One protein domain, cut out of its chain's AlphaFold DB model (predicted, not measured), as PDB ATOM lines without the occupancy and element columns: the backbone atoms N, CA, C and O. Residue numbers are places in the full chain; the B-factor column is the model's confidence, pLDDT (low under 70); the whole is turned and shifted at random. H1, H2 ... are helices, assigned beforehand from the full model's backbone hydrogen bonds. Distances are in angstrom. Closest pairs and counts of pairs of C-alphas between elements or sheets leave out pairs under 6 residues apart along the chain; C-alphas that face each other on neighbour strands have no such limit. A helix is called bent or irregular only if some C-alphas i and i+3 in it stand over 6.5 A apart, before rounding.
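AT A GLANCE: This is residues 140 to 261 of the 261 residues of the protein "Conserved protein YcjX" of Vibrio sp. C7 (UniProt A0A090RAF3). The long helix H5 makes one side of a rounded all-helix body, with H4 folded back beside it as a hairpin, H3 near its last residues and H6 packed on it. H2, with H7 packed on it, lies across the middle from H5, and the unnamed stretch of residues 218 to 234 passes between them. The printed part has 122 residues with eight named helices, H1 to H8 in order, and no named strand. It is compact, with a radius of gyration of the C-alphas of 13.5 A and spans of 41 by 32 by 28 A.

IN THESE COORDINATES: Find C-alpha 186 at (217.537, 166.686, 189.465); from there H5 runs 28.3 A to C-alpha 205 at (216.087, 194.907, 191.004). Before it look for H1, residues 140 to 145, irregular with C-alphas 140 and 143 7.2 A apart, H2, 149 to 158, 14.6 A long, H3, 162 to 167, and H4, 169 to 176. After it come H6, 214 to 217, H7, 235 to 238, and H8, 250 to 260, which runs 15.4 A to C-alpha 260 at (216.893, 170.713, 204.352).

HOW THE PARTS SIT: Start at the hub, H5. Its residues 192 to 199 touch H4, closest at the C-alphas of Trp 171 and Leu 195, 4.9 A, at a shallow tilt of 27 degrees, opposite ways. Residues 199 to 203 touch H3, closest at the C-alphas of Leu 167 and Tyr 199, 5.8 A, at a steep tilt of 50 degrees. Residues 197 to 201 touch H6, closest at the C-alphas of Thr 197 and Phe 216, 5.6 A. H2 and H5 are apart. H2 touches H7, closest at the C-alphas of Glu 154 and Thr 235, 5.6 A, and only just touches H8, with 3 pairs of C-alphas within 8 A, closest at Phe 149 and Lys 255, 5.7 A, about perpendicular at 85 degrees. H1 touches no helix. In H2, H4, H5 and H8 every O i to N i+4 pair is within hydrogen-bond range; H3 has 1 of 2, H1 0 of 2 but 2 of 3 O i to N i+3 pairs, and H6 and H7 are too short for such a pair.

THE WHOLE: The C-alphas farthest apart are those of Gly 207 and Thr 246, 41.1 A. The printed part has no cut. The links H6 to H7 and H7 to H8 are long. Mean pLDDT of the printed part is 90.2; residues 242 and 245 are under 70.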
ATOM      1  N   LEU A 140     214.998 187.066 206.451       90.56
ATOM      2  CA  LEU A 140     213.677 186.863 205.848       90.56
ATOM      3  C   LEU A 140     213.281 185.387 205.844       90.56
ATOM      4  O   LEU A 140     212.098 185.078 205.759       90.56
ATOM      5  N   ASP A 141     214.248 184.483 205.974       90.81
ATOM      6  CA  ASP A 141     214.028 183.040 206.000       90.81
ATOM      7  C   ASP A 141     213.710 182.497 207.391       90.81
ATOM      8  O   ASP A 141     213.356 181.329 207.502       90.81
ATOM      9  N   LEU A 142     213.802 183.299 208.460       89.12
ATOM     10  CA  LEU A 142     213.504 182.824 209.818       89.12
ATOM     11  C   LEU A 142     212.128 182.137 209.942       89.12
ATOM     12  O   LEU A 142     212.077 181.071 210.555       89.12
ATOM     13  N   PRO A 143     211.036 182.639 209.322       88.75
ATOM     14  CA  PRO A 143     209.747 181.946 209.346       88.75
ATOM     15  C   PRO A 143     209.771 180.551 208.703       88.75
ATOM     16  O   PRO A 143     208.926 179.724 209.028       88.75
ATOM     17  N   LEU A 144     210.727 180.255 207.809       87.94
ATOM     18  CA  LEU A 144     210.830 178.945 207.157       87.94
ATOM     19  C   LEU A 144     211.150 177.817 208.139       87.94
ATOM     20  O   LEU A 144     210.832 176.672 207.822       87.94
ATOM     21  N   LEU A 145     211.743 178.127 209.300       85.50
ATOM     22  CA  LEU A 145     212.052 177.151 210.351       85.50
ATOM     23  C   LEU A 145     210.790 176.513 210.944       85.50
ATOM     24  O   LEU A 145     210.822 175.361 211.367       85.50
ATOM     25  N   GLU A 146     209.685 177.259 210.965       87.44
ATOM     26  CA  GLU A 146     208.416 176.848 211.578       87.44
ATOM     27  C   GLU A 146     207.338 176.510 210.535       87.44
ATOM     28  O   GLU A 146     206.259 176.034 210.885       87.44
ATOM     29  N   GLN A 147     207.606 176.758 209.250       88.44
ATOM     30  CA  GLN A 147     206.649 176.556 208.163       88.44
ATOM     31  C   GLN A 147     206.980 175.308 207.355       88.44
ATOM     32  O   GLN A 147     208.034 175.223 206.726       88.44
ATOM     33  N   ASP A 148     206.036 174.380 207.250       90.56
ATOM     34  CA  ASP A 148     206.117 173.336 206.233       90.56
ATOM     35  C   ASP A 148     205.948 173.925 204.823       90.56
ATOM     36  O   ASP A 148     205.424 175.026 204.629       90.56
ATOM     37  N   PHE A 149     206.392 173.178 203.809       91.06
ATOM     38  CA  PHE A 149     206.390 173.628 202.413       91.06
ATOM     39  C   PHE A 149     205.016 174.095 201.910       91.06
ATOM     40  O   PHE A 149     204.941 175.049 201.137       91.06
ATOM     41  N   ASP A 150     203.938 173.442 202.350       89.94
ATOM     42  CA  ASP A 150     202.580 173.763 201.906       89.94
ATOM     43  C   ASP A 150     202.145 175.144 202.443       89.94
ATOM     44  O   ASP A 150     201.652 175.977 201.683       89.94
ATOM     45  N   VAL A 151     202.431 175.423 203.723       90.75
ATOM     46  CA  VAL A 151     202.150 176.713 204.386       90.75
ATOM     47  C   VAL A 151     202.998 177.831 203.789       90.75
ATOM     48  O   VAL A 151     202.496 178.919 203.492       90.75
ATOM     49  N   TRP A 152     204.289 177.561 203.578       92.56
ATOM     50  CA  TRP A 152     205.181 178.494 202.902       92.56
ATOM     51  C   TRP A 152     204.658 178.836 201.501       92.56
ATOM     52  O   TRP A 152     204.570 180.010 201.132       92.56
ATOM     53  N   SER A 153     204.246 177.817 200.745       92.12
ATOM     54  CA  SER A 153     203.740 177.983 199.386       92.12
ATOM     55  C   SER A 153     202.459 178.813 199.330       92.12
ATOM     56  O   SER A 153     202.318 179.697 198.481       92.12
ATOM     57  N   GLU A 154     201.529 178.582 200.253       90.19
ATOM     58  CA  GLU A 154     200.317 179.392 200.369       90.19
ATOM     59  C   GLU A 154     200.650 180.853 200.698       90.19
ATOM     60  O   GLU A 154     200.183 181.767 200.014       90.19
ATOM     61  N   THR A 155     201.542 181.072 201.667       89.44
ATOM     62  CA  THR A 155     201.965 182.412 202.095       89.44
ATOM     63  C   THR A 155     202.619 183.195 200.955       89.44
ATOM     64  O   THR A 155     202.247 184.341 200.689       89.44
ATOM     65  N   GLN A 156     203.564 182.588 200.230       91.00
ATOM     66  CA  GLN A 156     204.242 183.268 199.121       91.00
ATOM     67  C   GLN A 156     203.334 183.456 197.899       91.00
ATOM     68  O   GLN A 156     203.509 184.421 197.149       91.00
ATOM     69  N   SER A 157     202.328 182.595 197.706       90.44
ATOM     70  CA  SER A 157     201.355 182.740 196.615       90.44
ATOM     71  C   SER A 157     200.549 184.041 196.722       90.44
ATOM     72  O   SER A 157     200.210 184.623 195.692       90.44
ATOM     73  N   VAL A 158     200.300 184.556 197.934       88.94
ATOM     74  CA  VAL A 158     199.606 185.845 198.144       88.94
ATOM     75  C   VAL A 158     200.384 187.014 197.529       88.94
ATOM     76  O   VAL A 158     199.789 187.923 196.944       88.94
ATOM     77  N   ALA A 159     201.718 186.978 197.598       87.06
ATOM     78  CA  ALA A 159     202.582 188.013 197.032       87.06
ATOM     79  C   ALA A 159     202.663 187.965 195.493       87.06
ATOM     80  O   ALA A 159     203.160 188.904 194.871       87.06
ATOM     81  N   LEU A 160     202.171 186.900 194.851       90.81
ATOM     82  CA  LEU A 160     202.265 186.678 193.407       90.81
ATOM     83  C   LEU A 160     201.161 187.419 192.625       90.81
ATOM     84  O   LEU A 160     200.341 186.826 191.921       90.81
ATOM     85  N   ASN A 161     201.137 188.743 192.735       90.75
ATOM     86  CA  ASN A 161     200.177 189.609 192.053       90.75
ATOM     87  C   ASN A 161     200.871 190.815 191.386       90.75
ATOM     88  O   ASN A 161     202.077 191.016 191.538       90.75
ATOM     89  N   GLY A 162     200.127 191.583 190.581       93.31
ATOM     90  CA  GLY A 162     200.635 192.796 189.929       93.31
ATOM     91  C   GLY A 162     201.940 192.576 189.149       93.31
ATOM     92  O   GLY A 162     202.063 191.616 188.385       93.31
ATOM     93  N   ALA A 163     202.927 193.449 189.370       94.25
ATOM     94  CA  ALA A 163     204.228 193.373 188.703       94.25
ATOM     95  C   ALA A 163     205.006 192.087 189.037       94.25
ATOM     96  O   ALA A 163     205.648 191.530 188.152       94.25
ATOM     97  N   ARG A 164     204.882 191.536 190.257       95.06
ATOM     98  CA  ARG A 164     205.535 190.260 190.614       95.06
ATOM     99  C   ARG A 164     205.068 189.112 189.732       95.06
ATOM    100  O   ARG A 164     205.880 188.290 189.325       95.06
ATOM    101  N   LYS A 165     203.782 189.075 189.377       94.56
ATOM    102  CA  LYS A 165     203.247 188.055 188.466       94.56
ATOM    103  C   LYS A 165     203.858 188.155 187.063       94.56
ATOM    104  O   LYS A 165     204.069 187.124 186.432       94.56
ATOM    105  N   ALA A 166     204.149 189.369 186.590       95.88
ATOM    106  CA  ALA A 166     204.819 189.575 185.307       95.88
ATOM    107  C   ALA A 166     206.279 189.090 185.346       95.88
ATOM    108  O   ALA A 166     206.694 188.360 184.451       95.88
ATOM    109  N   LEU A 167     207.016 189.418 186.415       97.19
ATOM    110  CA  LEU A 167     208.398 188.960 186.624       97.19
ATOM    111  C   LEU A 167     208.486 187.429 186.769       97.19
ATOM    112  O   LEU A 167     209.429 186.803 186.305       97.19
ATOM    113  N   ALA A 168     207.472 186.807 187.371       96.62
ATOM    114  CA  ALA A 168     207.411 185.368 187.609       96.62
ATOM    115  C   ALA A 168     207.101 184.519 186.361       96.62
ATOM    116  O   ALA A 168     207.063 183.292 186.463       96.62
ATOM    117  N   LYS A 169     206.835 185.131 185.198       96.00
ATOM    118  CA  LYS A 169     206.281 184.448 184.016       96.00
ATOM    119  C   LYS A 169     207.077 183.205 183.606       96.00
ATOM    120  O   LYS A 169     206.486 182.137 183.479       96.00
ATOM    121  N   GLN A 170     208.395 183.331 183.442       96.62
ATOM    122  CA  GLN A 170     209.243 182.234 182.961       96.62
ATOM    123  C   GLN A 170     209.246 181.042 183.925       96.62
ATOM    124  O   GLN A 170     209.074 179.895 183.510       96.62
ATOM    125  N   TRP A 171     209.382 181.317 185.223       96.25
ATOM    126  CA  TRP A 171     209.320 180.295 186.265       96.25
ATOM    127  C   TRP A 171     207.941 179.620 186.325       96.25
ATOM    128  O   TRP A 171     207.863 178.393 186.383       96.25
ATOM    129  N   LEU A 172     206.850 180.388 186.242       94.50
ATOM    130  CA  LEU A 172     205.491 179.838 186.251       94.50
ATOM    131  C   LEU A 172     205.222 178.933 185.045       94.50
ATOM    132  O   LEU A 172     204.663 177.852 185.215       94.50
ATOM    133  N   GLU A 173     205.627 179.352 183.845       94.50
ATOM    134  CA  GLU A 173     205.494 178.552 182.622       94.50
ATOM    135  C   GLU A 173     206.288 177.246 182.732       94.50
ATOM    136  O   GLU A 173     205.736 176.165 182.517       94.50
ATOM    137  N   ALA A 174     207.547 177.319 183.168       94.44
ATOM    138  CA  ALA A 174     208.379 176.138 183.374       94.44
ATOM    139  C   ALA A 174     207.802 175.181 184.430       94.44
ATOM    140  O   ALA A 174     207.825 173.969 184.224       94.44
ATOM    141  N   GLY A 175     207.248 175.710 185.525       91.56
ATOM    142  CA  GLY A 175     206.612 174.916 186.573       91.56
ATOM    143  C   GLY A 175     205.347 174.191 186.103       91.56
ATOM    144  O   GLY A 175     205.093 173.074 186.538       91.56
ATOM    145  N   THR A 176     204.573 174.775 185.177       89.06
ATOM    146  CA  THR A 176     203.379 174.110 184.611       89.06
ATOM    147  C   THR A 176     203.693 172.938 183.683       89.06
ATOM    148  O   THR A 176     202.818 172.115 183.444       89.06
ATOM    149  N   GLN A 177     204.922 172.852 183.171       89.94
ATOM    150  CA  GLN A 177     205.368 171.759 182.304       89.94
ATOM    151  C   GLN A 177     205.902 170.551 183.089       89.94
ATOM    152  O   GLN A 177     206.205 169.523 182.488       89.94
ATOM    153  N   LEU A 178     206.049 170.668 184.412       90.25
ATOM    154  CA  LEU A 178     206.521 169.577 185.257       90.25
ATOM    155  C   LEU A 178     205.380 168.616 185.599       90.25
ATOM    156  O   LEU A 178     204.350 169.032 186.131       90.25
ATOM    157  N   ASP A 179     205.608 167.319 185.392       89.56
ATOM    158  CA  ASP A 179     204.815 166.289 186.057       89.56
ATOM    159  C   ASP A 179     205.354 166.083 187.477       89.56
ATOM    160  O   ASP A 179     206.395 165.466 187.699       89.56
ATOM    161  N   LEU A 180     204.641 166.632 188.456       90.25
ATOM    162  CA  LEU A 180     205.028 166.576 189.864       90.25
ATOM    163  C   LEU A 180     204.836 165.184 190.498       90.25
ATOM    164  O   LEU A 180     205.365 164.944 191.588       90.25
ATOM    165  N   ASN A 181     204.105 164.280 189.836       89.38
ATOM    166  CA  ASN A 181     203.934 162.887 190.257       89.38
ATOM    167  C   ASN A 181     204.960 161.946 189.606       89.38
ATOM    168  O   ASN A 181     205.108 160.811 190.061       89.38
ATOM    169  N   ALA A 182     205.690 162.410 188.588       90.88
ATOM    170  CA  ALA A 182     206.793 161.661 188.003       90.88
ATOM    171  C   ALA A 182     207.948 161.488 189.012       90.88
ATOM    172  O   ALA A 182     208.060 162.267 189.969       90.88
ATOM    173  N   PRO A 183     208.828 160.488 188.811       91.06
ATOM    174  CA  PRO A 183     210.044 160.335 189.605       91.06
ATOM    175  C   PRO A 183     210.863 161.631 189.668       91.06
ATOM    176  O   PRO A 183     210.891 162.401 188.704       91.06
ATOM    177  N   ALA A 184     211.536 161.868 190.797       88.69
ATOM    178  CA  ALA A 184     212.397 163.032 190.964       88.69
ATOM    179  C   ALA A 184     213.432 163.146 189.828       88.69
ATOM    180  O   ALA A 184     214.082 162.171 189.451       88.69
ATOM    181  N   ASN A 185     213.577 164.357 189.292       90.06
ATOM    182  CA  ASN A 185     214.512 164.684 188.223       90.06
ATOM    183  C   ASN A 185     215.337 165.901 188.652       90.06
ATOM    184  O   ASN A 185     214.822 167.018 188.708       90.06
ATOM    185  N   GLU A 186     216.611 165.668 188.957       90.12
ATOM    186  CA  GLU A 186     217.537 166.686 189.465       90.12
ATOM    187  C   GLU A 186     217.735 167.835 188.469       90.12
ATOM    188  O   GLU A 186     217.622 168.997 188.846       90.12
ATOM    189  N   ALA A 187     217.898 167.532 187.177       92.81
ATOM    190  CA  ALA A 187     218.050 168.555 186.142       92.81
ATOM    191  C   ALA A 187     216.791 169.433 186.002       92.81
ATOM    192  O   ALA A 187     216.874 170.628 185.710       92.81
ATOM    193  N   ALA A 188     215.604 168.859 186.222       92.06
ATOM    194  CA  ALA A 188     214.362 169.623 186.242       92.06
ATOM    195  C   ALA A 188     214.257 170.522 187.488       92.06
ATOM    196  O   ALA A 188     213.800 171.660 187.361       92.06
ATOM    197  N   LEU A 189     214.684 170.036 188.661       92.44
ATOM    198  CA  LEU A 189     214.723 170.814 189.905       92.44
ATOM    199  C   LEU A 189     215.668 172.005 189.793       92.44
ATOM    200  O   LEU A 189     215.247 173.134 190.042       92.44
ATOM    201  N   GLU A 190     216.903 171.755 189.363       94.69
ATOM    202  CA  GLU A 190     217.925 172.774 189.146       94.69
ATOM    203  C   GLU A 190     217.404 173.859 188.201       94.69
ATOM    204  O   GLU A 190     217.214 174.999 188.624       94.69
ATOM    205  N   ARG A 191     217.006 173.492 186.978       95.94
ATOM    206  CA  ARG A 191     216.505 174.446 185.979       95.94
ATOM    207  C   ARG A 191     215.349 175.313 186.488       95.94
ATOM    208  O   ARG A 191     215.303 176.512 186.224       95.94
ATOM    209  N   VAL A 192     214.360 174.726 187.166       96.44
ATOM    210  CA  VAL A 192     213.180 175.489 187.619       96.44
ATOM    211  C   VAL A 192     213.490 176.322 188.866       96.44
ATOM    212  O   VAL A 192     212.963 177.429 188.993       96.44
ATOM    213  N   SER A 193     214.387 175.858 189.739       96.50
ATOM    214  CA  SER A 193     214.903 176.651 190.862       96.50
ATOM    215  C   SER A 193     215.742 177.849 190.409       96.50
ATOM    216  O   SER A 193     215.628 178.923 191.000       96.50
ATOM    217  N   GLU A 194     216.503 177.729 189.318       97.06
ATOM    218  CA  GLU A 194     217.230 178.849 188.712       97.06
ATOM    219  C   GLU A 194     216.269 179.919 188.191       97.06
ATOM    220  O   GLU A 194     216.443 181.098 188.491       97.06
ATOM    221  N   LEU A 195     215.200 179.520 187.494       97.88
ATOM    222  CA  LEU A 195     214.161 180.450 187.034       97.88
ATOM    223  C   LEU A 195     213.435 181.127 188.205       97.88
ATOM    224  O   LEU A 195     213.084 182.305 188.130       97.88
ATOM    225  N   TYR A 196     213.203 180.398 189.298       97.56
ATOM    226  CA  TYR A 196     212.630 180.979 190.509       97.56
ATOM    227  C   TYR A 196     213.595 181.972 191.174       97.56
ATOM    228  O   TYR A 196     213.183 183.060 191.580       97.56
ATOM    229  N   THR A 197     214.887 181.641 191.225       97.31
ATOM    230  CA  THR A 197     215.948 182.528 191.722       97.31
ATOM    231  C   THR A 197     216.044 183.799 190.884       97.31
ATOM    232  O   THR A 197     216.120 184.895 191.440       97.31
ATOM    233  N   ASP A 198     215.972 183.675 189.559       97.69
ATOM    234  CA  ASP A 198     215.962 184.809 188.638       97.69
ATOM    235  C   ASP A 198     214.750 185.722 188.876       97.69
ATOM    236  O   ASP A 198     214.906 186.935 189.009       97.69
ATOM    237  N   TYR A 199     213.554 185.158 189.084       97.56
ATOM    238  CA  TYR A 199     212.380 185.930 189.508       97.56
ATOM    239  C   TYR A 199     212.633 186.726 190.805       97.56
ATOM    240  O   TYR A 199     212.252 187.900 190.898       97.56
ATOM    241  N   LEU A 200     213.280 186.126 191.811       96.56
ATOM    242  CA  LEU A 200     213.602 186.810 193.070       96.56
ATOM    243  C   LEU A 200     214.640 187.926 192.862       96.56
ATOM    244  O   LEU A 200     214.496 189.013 193.430       96.56
ATOM    245  N   LEU A 201     215.650 187.697 192.017       96.00
ATOM    246  CA  LEU A 201     216.639 188.707 191.631       96.00
ATOM    247  C   LEU A 201     215.984 189.875 190.884       96.00
ATOM    248  O   LEU A 201     216.240 191.031 191.221       96.00
ATOM    249  N   GLN A 202     215.085 189.593 189.940       97.06
ATOM    250  CA  GLN A 202     214.306 190.610 189.235       97.06
ATOM    251  C   GLN A 202     213.404 191.403 190.192       97.06
ATOM    252  O   GLN A 202     213.329 192.627 190.099       97.06
ATOM    253  N   CYS A 203     212.764 190.746 191.168       95.38
ATOM    254  CA  CYS A 203     211.997 191.443 192.203       95.38
ATOM    255  C   CYS A 203     212.876 192.427 192.980       95.38
ATOM    256  O   CYS A 203     212.489 193.577 193.191       95.38
ATOM    257  N   LYS A 204     214.076 191.999 193.374       93.25
ATOM    258  CA  LYS A 204     215.031 192.848 194.086       93.25
ATOM    259  C   LYS A 204     215.473 194.044 193.238       93.25
ATOM    260  O   LYS A 204     215.500 195.163 193.742       93.25
ATOM    261  N   GLN A 205     215.756 193.832 191.951       93.25
ATOM    262  CA  GLN A 205     216.087 194.907 191.004       93.25
ATOM    263  C   GLN A 205     214.933 195.902 190.823       93.25
ATOM    264  O   GLN A 205     215.167 197.100 190.713       93.25
ATOM    265  N   ALA A 206     213.688 195.422 190.869       93.88
ATOM    266  CA  ALA A 206     212.486 196.252 190.829       93.88
ATOM    267  C   ALA A 206     212.167 196.965 192.164       93.88
ATOM    268  O   ALA A 206     211.128 197.614 192.276       93.88
ATOM    269  N   GLY A 207     213.031 196.853 193.181       92.00
ATOM    270  CA  GLY A 207     212.881 197.530 194.473       92.00
ATOM    271  C   GLY A 207     212.065 196.759 195.514       92.00
ATOM    272  O   GLY A 207     211.764 197.297 196.579       92.00
ATOM    273  N   TYR A 208     211.706 195.499 195.259       92.56
ATOM    274  CA  TYR A 208     211.038 194.685 196.269       92.56
ATOM    275  C   TYR A 208     212.024 194.192 197.332       92.56
ATOM    276  O   TYR A 208     213.007 193.516 197.041       92.56
ATOM    277  N   HIS A 209     211.692 194.468 198.590       88.69
ATOM    278  CA  HIS A 209     212.484 194.053 199.749       88.69
ATOM    279  C   HIS A 209     212.162 192.640 200.247       88.69
ATOM    280  O   HIS A 209     213.033 191.959 200.780       88.69
ATOM    281  N   TRP A 210     210.916 192.190 200.070       90.06
ATOM    282  CA  TRP A 210     210.488 190.852 200.476       90.06
ATOM    283  C   TRP A 210     210.816 189.820 199.389       90.06
ATOM    284  O   TRP A 210     210.044 189.640 198.439       90.06
ATOM    285  N   VAL A 211     211.968 189.166 199.509       91.44
ATOM    286  CA  VAL A 211     212.416 188.077 198.630       91.44
ATOM    287  C   VAL A 211     212.787 186.875 199.492       91.44
ATOM    288  O   VAL A 211     213.743 186.926 200.258       91.44
ATOM    289  N   GLN A 212     211.986 185.814 199.408       92.56
ATOM    290  CA  GLN A 212     212.165 184.591 200.182       92.56
ATOM    291  C   GLN A 212     212.145 183.401 199.208       92.56
ATOM    292  O   GLN A 212     211.221 183.348 198.394       92.56
ATOM    293  N   PRO A 213     213.111 182.469 199.275       94.12
ATOM    294  CA  PRO A 213     214.179 182.398 200.271       94.12
ATOM    295  C   PRO A 213     215.319 183.400 200.023       94.12
ATOM    296  O   PRO A 213     215.778 183.586 198.899       94.12
ATOM    297  N   GLY A 214     215.808 184.047 201.074       93.44
ATOM    298  CA  GLY A 214     216.865 185.050 201.020       93.44
ATOM    299  C   GLY A 214     218.202 184.488 200.538       93.44
ATOM    300  O   GLY A 214     218.932 185.172 199.819       93.44
ATOM    301  N   ARG A 215     218.511 183.222 200.855       92.88
ATOM    302  CA  ARG A 215     219.730 182.550 200.356       92.88
ATOM    303  C   ARG A 215     219.712 182.319 198.847       92.88
ATOM    304  O   ARG A 215     220.770 182.154 198.264       92.88
ATOM    305  N   PHE A 216     218.563 182.376 198.178       94.94
ATOM    306  CA  PHE A 216     218.534 182.215 196.721       94.94
ATOM    307  C   PHE A 216     219.188 183.416 196.031       94.94
ATOM    308  O   PHE A 216     219.975 183.263 195.101       94.94
ATOM    309  N   VAL A 217     218.917 184.628 196.523       93.81
ATOM    310  CA  VAL A 217     219.473 185.864 195.947       93.81
ATOM    311  C   VAL A 217     220.870 186.201 196.470       93.81
ATOM    312  O   VAL A 217     221.576 186.996 195.851       93.81
ATOM    313  N   LEU A 218     221.263 185.630 197.612       92.62
ATOM    314  CA  LEU A 218     222.580 185.779 198.237       92.62
ATOM    315  C   LEU A 218     223.041 184.414 198.777       92.62
ATOM    316  O   LEU A 218     222.933 184.176 199.984       92.62
ATOM    317  N   PRO A 219     223.506 183.510 197.893       92.19
ATOM    318  CA  PRO A 219     223.762 182.112 198.247       92.19
ATOM    319  C   PRO A 219     225.045 181.884 199.040       92.19
ATOM    320  O   PRO A 219     225.167 180.837 199.669       92.19
ATOM    321  N   GLY A 220     225.988 182.830 199.021       89.06
ATOM    322  CA  GLY A 220     227.306 182.634 199.627       89.06
ATOM    323  C   GLY A 220     227.944 181.317 199.175       89.06
ATOM    324  O   GLY A 220     227.890 180.970 197.988       89.06
ATOM    325  N   ASP A 221     228.447 180.550 200.137       87.25
ATOM    326  CA  ASP A 221     229.029 179.217 199.934       87.25
ATOM    327  C   ASP A 221     228.033 178.136 199.460       87.25
ATOM    328  O   ASP A 221     228.449 177.075 198.999       87.25
ATOM    329  N   LEU A 222     226.717 178.377 199.527       90.56
ATOM    330  CA  LEU A 222     225.690 177.431 199.065       90.56
ATOM    331  C   LEU A 222     225.403 177.536 197.562       90.56
ATOM    332  O   LEU A 222     224.485 176.886 197.058       90.56
ATOM    333  N   LYS A 223     226.147 178.359 196.816       91.12
ATOM    334  CA  LYS A 223     225.926 178.525 195.377       91.12
ATOM    335  C   LYS A 223     226.061 177.183 194.644       91.12
ATOM    336  O   LYS A 223     227.120 176.567 194.659       91.12
ATOM    337  N   GLY A 224     224.989 176.770 193.966       89.69
ATOM    338  CA  GLY A 224     224.915 175.495 193.242       89.69
ATOM    339  C   GLY A 224     224.624 174.277 194.127       89.69
ATOM    340  O   GLY A 224     224.535 173.165 193.619       89.69
ATOM    341  N   ALA A 225     224.457 174.455 195.441       93.56
ATOM    342  CA  ALA A 225     224.120 173.356 196.331       93.56
ATOM    343  C   ALA A 225     222.658 172.902 196.119       93.56
ATOM    344  O   ALA A 225     221.770 173.754 196.011       93.56
ATOM    345  N   PRO A 226     222.365 171.584 196.162       92.50
ATOM    346  CA  PRO A 226     221.006 171.057 195.999       92.50
ATOM    347  C   PRO A 226     219.990 171.621 196.991       92.50
ATOM    348  O   PRO A 226     218.810 171.706 196.686       92.50
ATOM    349  N   VAL A 227     220.443 172.063 198.165       92.19
ATOM    350  CA  VAL A 227     219.604 172.702 199.185       92.19
ATOM    351  C   VAL A 227     218.924 173.994 198.694       92.19
ATOM    352  O   VAL A 227     217.884 174.383 199.217       92.19
ATOM    353  N   LEU A 228     219.457 174.634 197.647       94.31
ATOM    354  CA  LEU A 228     218.843 175.789 196.984       94.31
ATOM    355  C   LEU A 228     217.987 175.401 195.762       94.31
ATOM    356  O   LEU A 228     217.549 176.272 195.019       94.31
ATOM    357  N   GLN A 229     217.721 174.111 195.542       94.75
ATOM    358  CA  GLN A 229     216.973 173.610 194.383       94.75
ATOM    359  C   GLN A 229     215.521 173.266 194.736       94.75
ATOM    360  O   GLN A 229     215.035 172.153 194.527       94.75
ATOM    361  N   PHE A 230     214.808 174.240 195.296       94.69
ATOM    362  CA  PHE A 230     213.359 174.181 195.472       94.69
ATOM    363  C   PHE A 230     212.718 175.467 194.963       94.69
ATOM    364  O   PHE A 230     213.386 176.459 194.695       94.69
ATOM    365  N   PHE A 231     211.407 175.456 194.787       95.00
ATOM    366  CA  PHE A 231     210.681 176.612 194.287       95.00
ATOM    367  C   PHE A 231     209.243 176.569 194.776       95.00
ATOM    368  O   PHE A 231     208.733 175.532 195.202       95.00
ATOM    369  N   LEU A 232     208.594 177.726 194.719       93.69
ATOM    370  CA  LEU A 232     207.197 177.871 195.092       93.69
ATOM    371  C   LEU A 232     206.312 176.956 194.217       93.69
ATOM    372  O   LEU A 232     206.516 176.821 193.014       93.69
ATOM    373  N   LEU A 233     205.300 176.319 194.801       91.25
ATOM    374  CA  LEU A 233     204.222 175.680 194.046       91.25
ATOM    375  C   LEU A 233     202.913 176.408 194.349       91.25
ATOM    376  O   LEU A 233     202.615 176.717 195.496       91.25
ATOM    377  N   ARG A 234     202.114 176.705 193.319       83.75
ATOM    378  CA  ARG A 234     200.829 177.394 193.524       83.75
ATOM    379  C   ARG A 234     199.883 176.513 194.336       83.75
ATOM    380  O   ARG A 234     199.754 175.326 194.037       83.75
ATOM    381  N   THR A 235     199.133 177.108 195.264       77.25
ATOM    382  CA  THR A 235     198.157 176.398 196.112       77.25
ATOM    383  C   THR A 235     197.169 175.548 195.308       77.25
ATOM    384  O   THR A 235     196.847 174.431 195.702       77.25
ATOM    385  N   SER A 236     196.739 176.022 194.132       78.75
ATOM    386  CA  SER A 236     195.832 175.274 193.249       78.75
ATOM    387  C   SER A 236     196.419 173.959 192.726       78.75
ATOM    388  O   SER A 236     195.665 173.043 192.421       78.75
ATOM    389  N   ILE A 237     197.747 173.860 192.618       79.56
ATOM    390  CA  ILE A 237     198.451 172.648 192.191       79.56
ATOM    391  C   ILE A 237     198.609 171.696 193.381       79.56
ATOM    392  O   ILE A 237     198.377 170.504 193.227       79.56
ATOM    393  N   LEU A 238     198.930 172.215 194.572       80.12
ATOM    394  CA  LEU A 238     199.166 171.409 195.780       80.12
ATOM    395  C   LEU A 238     197.990 170.497 196.150       80.12
ATOM    396  O   LEU A 238     198.198 169.380 196.616       80.12
ATOM    397  N   ILE A 239     196.756 170.951 195.919       76.88
ATOM    398  CA  ILE A 239     195.535 170.190 196.228       76.88
ATOM    399  C   ILE A 239     195.416 168.917 195.366       76.88
ATOM    400  O   ILE A 239     194.762 167.962 195.775       76.88
ATOM    401  N   LEU A 240     196.059 168.889 194.195       76.88
ATOM    402  CA  LEU A 240     195.972 167.798 193.220       76.88
ATOM    403  C   LEU A 240     197.076 166.739 193.381       76.88
ATOM    404  O   LEU A 240     197.085 165.756 192.642       76.88
ATOM    405  N   LEU A 241     198.022 166.939 194.303       80.06
ATOM    406  CA  LEU A 241     199.197 166.080 194.445       80.06
ATOM    407  C   LEU A 241     198.989 165.002 195.505       80.06
ATOM    408  O   LEU A 241     198.323 165.217 196.522       80.06
ATOM    409  N   SER A 242     199.595 163.836 195.266       68.25
ATOM    410  CA  SER A 242     199.607 162.755 196.247       68.25
ATOM    411  C   SER A 242     200.254 163.228 197.547       68.25
ATOM    412  O   SER A 242     201.339 163.809 197.539       68.25
ATOM    413  N   LYS A 243     199.589 162.945 198.668       71.81
ATOM    414  CA  LYS A 243     200.100 163.202 200.021       71.81
ATOM    415  C   LYS A 243     200.787 161.981 200.633       71.81
ATOM    416  O   LYS A 243     201.038 161.987 201.833       71.81
ATOM    417  N   ASP A 244     201.034 160.934 199.841       77.31
ATOM    418  CA  ASP A 244     201.758 159.747 200.295       77.31
ATOM    419  C   ASP A 244     203.227 160.103 200.585       77.31
ATOM    420  O   ASP A 244     203.994 160.305 199.641       77.31
ATOM    421  N   PRO A 245     203.643 160.138 201.866       66.81
ATOM    422  CA  PRO A 245     204.979 160.573 202.256       66.81
ATOM    423  C   PRO A 245     206.083 159.588 201.846       66.81
ATOM    424  O   PRO A 245     207.259 159.912 201.996       66.81
ATOM    425  N   THR A 246     205.731 158.390 201.362       70.81
ATOM    426  CA  THR A 246     206.690 157.382 200.878       70.81
ATOM    427  C   THR A 246     207.037 157.542 199.397       70.81
ATOM    428  O   THR A 246     207.948 156.880 198.896       70.81
ATOM    429  N   SER A 247     206.349 158.444 198.692       78.44
ATOM    430  CA  SER A 247     206.590 158.713 197.280       78.44
ATOM    431  C   SER A 247     207.915 159.446 197.055       78.44
ATOM    432  O   SER A 247     208.225 160.440 197.706       78.44
ATOM    433  N   THR A 248     208.682 158.988 196.066       82.25
ATOM    434  CA  THR A 248     209.915 159.634 195.588       82.25
ATOM    435  C   THR A 248     209.658 160.568 194.402       82.25
ATOM    436  O   THR A 248     210.569 160.882 193.630       82.25
ATOM    437  N   CYS A 249     208.405 160.995 194.217       89.56
ATOM    438  CA  CYS A 249     208.054 161.889 193.127       89.56
ATOM    439  C   CYS A 249     208.673 163.281 193.298       89.56
ATOM    440  O   CYS A 249     209.074 163.699 194.388       89.56
ATOM    441  N   LEU A 250     208.703 164.023 192.195       89.62
ATOM    442  CA  LEU A 250     209.277 165.359 192.126       89.62
ATOM    443  C   LEU A 250     208.707 166.313 193.191       89.62
ATOM    444  O   LEU A 250     209.464 167.071 193.793       89.62
ATOM    445  N   PHE A 251     207.408 166.243 193.494       90.69
ATOM    446  CA  PHE A 251     206.803 167.028 194.577       90.69
ATOM    447  C   PHE A 251     207.458 166.781 195.944       90.69
ATOM    448  O   PHE A 251     207.804 167.731 196.649       90.69
ATOM    449  N   HIS A 252     207.662 165.516 196.317       89.19
ATOM    450  CA  HIS A 252     208.278 165.160 197.594       89.19
ATOM    451  C   HIS A 252     209.756 165.549 197.642       89.19
ATOM    452  O   HIS A 252     210.226 165.993 198.689       89.19
ATOM    453  N   ALA A 253     210.459 165.475 196.507       90.06
ATOM    454  CA  ALA A 253     211.822 165.987 196.396       90.06
ATOM    455  C   ALA A 253     211.883 167.496 196.697       90.06
ATOM    456  O   ALA A 253     212.650 167.899 197.565       90.06
ATOM    457  N   ILE A 254     211.005 168.314 196.097       91.50
ATOM    458  CA  ILE A 254     210.927 169.767 196.367       91.50
ATOM    459  C   ILE A 254     210.682 170.038 197.863       91.50
ATOM    460  O   ILE A 254     211.362 170.872 198.467       91.50
ATOM    461  N   LYS A 255     209.731 169.319 198.482       91.25
ATOM    462  CA  LYS A 255     209.417 169.461 199.916       91.25
ATOM    463  C   LYS A 255     210.600 169.098 200.806       91.25
ATOM    464  O   LYS A 255     210.876 169.810 201.771       91.25
ATOM    465  N   SER A 256     211.281 167.999 200.485       89.00
ATOM    466  CA  SER A 256     212.466 167.537 201.208       89.00
ATOM    467  C   SER A 256     213.596 168.560 201.119       89.00
ATOM    468  O   SER A 256     214.164 168.935 202.143       89.00
ATOM    469  N   THR A 257     213.850 169.103 199.925       89.38
ATOM    470  CA  THR A 257     214.863 170.139 199.714       89.38
ATOM    471  C   THR A 257     214.577 171.395 200.535       89.38
ATOM    472  O   THR A 257     215.457 171.846 201.262       89.38
ATOM    473  N   LYS A 258     213.336 171.910 200.527       90.50
ATOM    474  CA  LYS A 258     212.943 173.064 201.366       90.50
ATOM    475  C   LYS A 258     213.084 172.789 202.865       90.50
ATOM    476  O   LYS A 258     213.251 173.705 203.661       90.50
ATOM    477  N   ARG A 259     212.923 171.535 203.292       87.44
ATOM    478  CA  ARG A 259     213.098 171.153 204.700       87.44
ATOM    479  C   ARG A 259     214.575 171.093 205.093       87.44
ATOM    480  O   ARG A 259     214.890 171.321 206.255       87.44
ATOM    481  N   ALA A 260     215.449 170.752 204.149       85.50
ATOM    482  CA  ALA A 260     216.893 170.713 204.352       85.50
ATOM    483  C   ALA A 260     217.558 172.101 204.286       85.50
ATOM    484  O   ALA A 260     218.692 172.232 204.744       85.50
ATOM    485  N   SER A 261     216.874 173.101 203.710       80.00
ATOM    486  CA  SER A 261     217.328 174.494 203.562       80.00
ATOM    487  C   SER A 261     217.043 175.370 204.766       80.00
ATOM    488  O   SER A 261     217.948 176.146 205.143       80.00
TER     489      SER A 261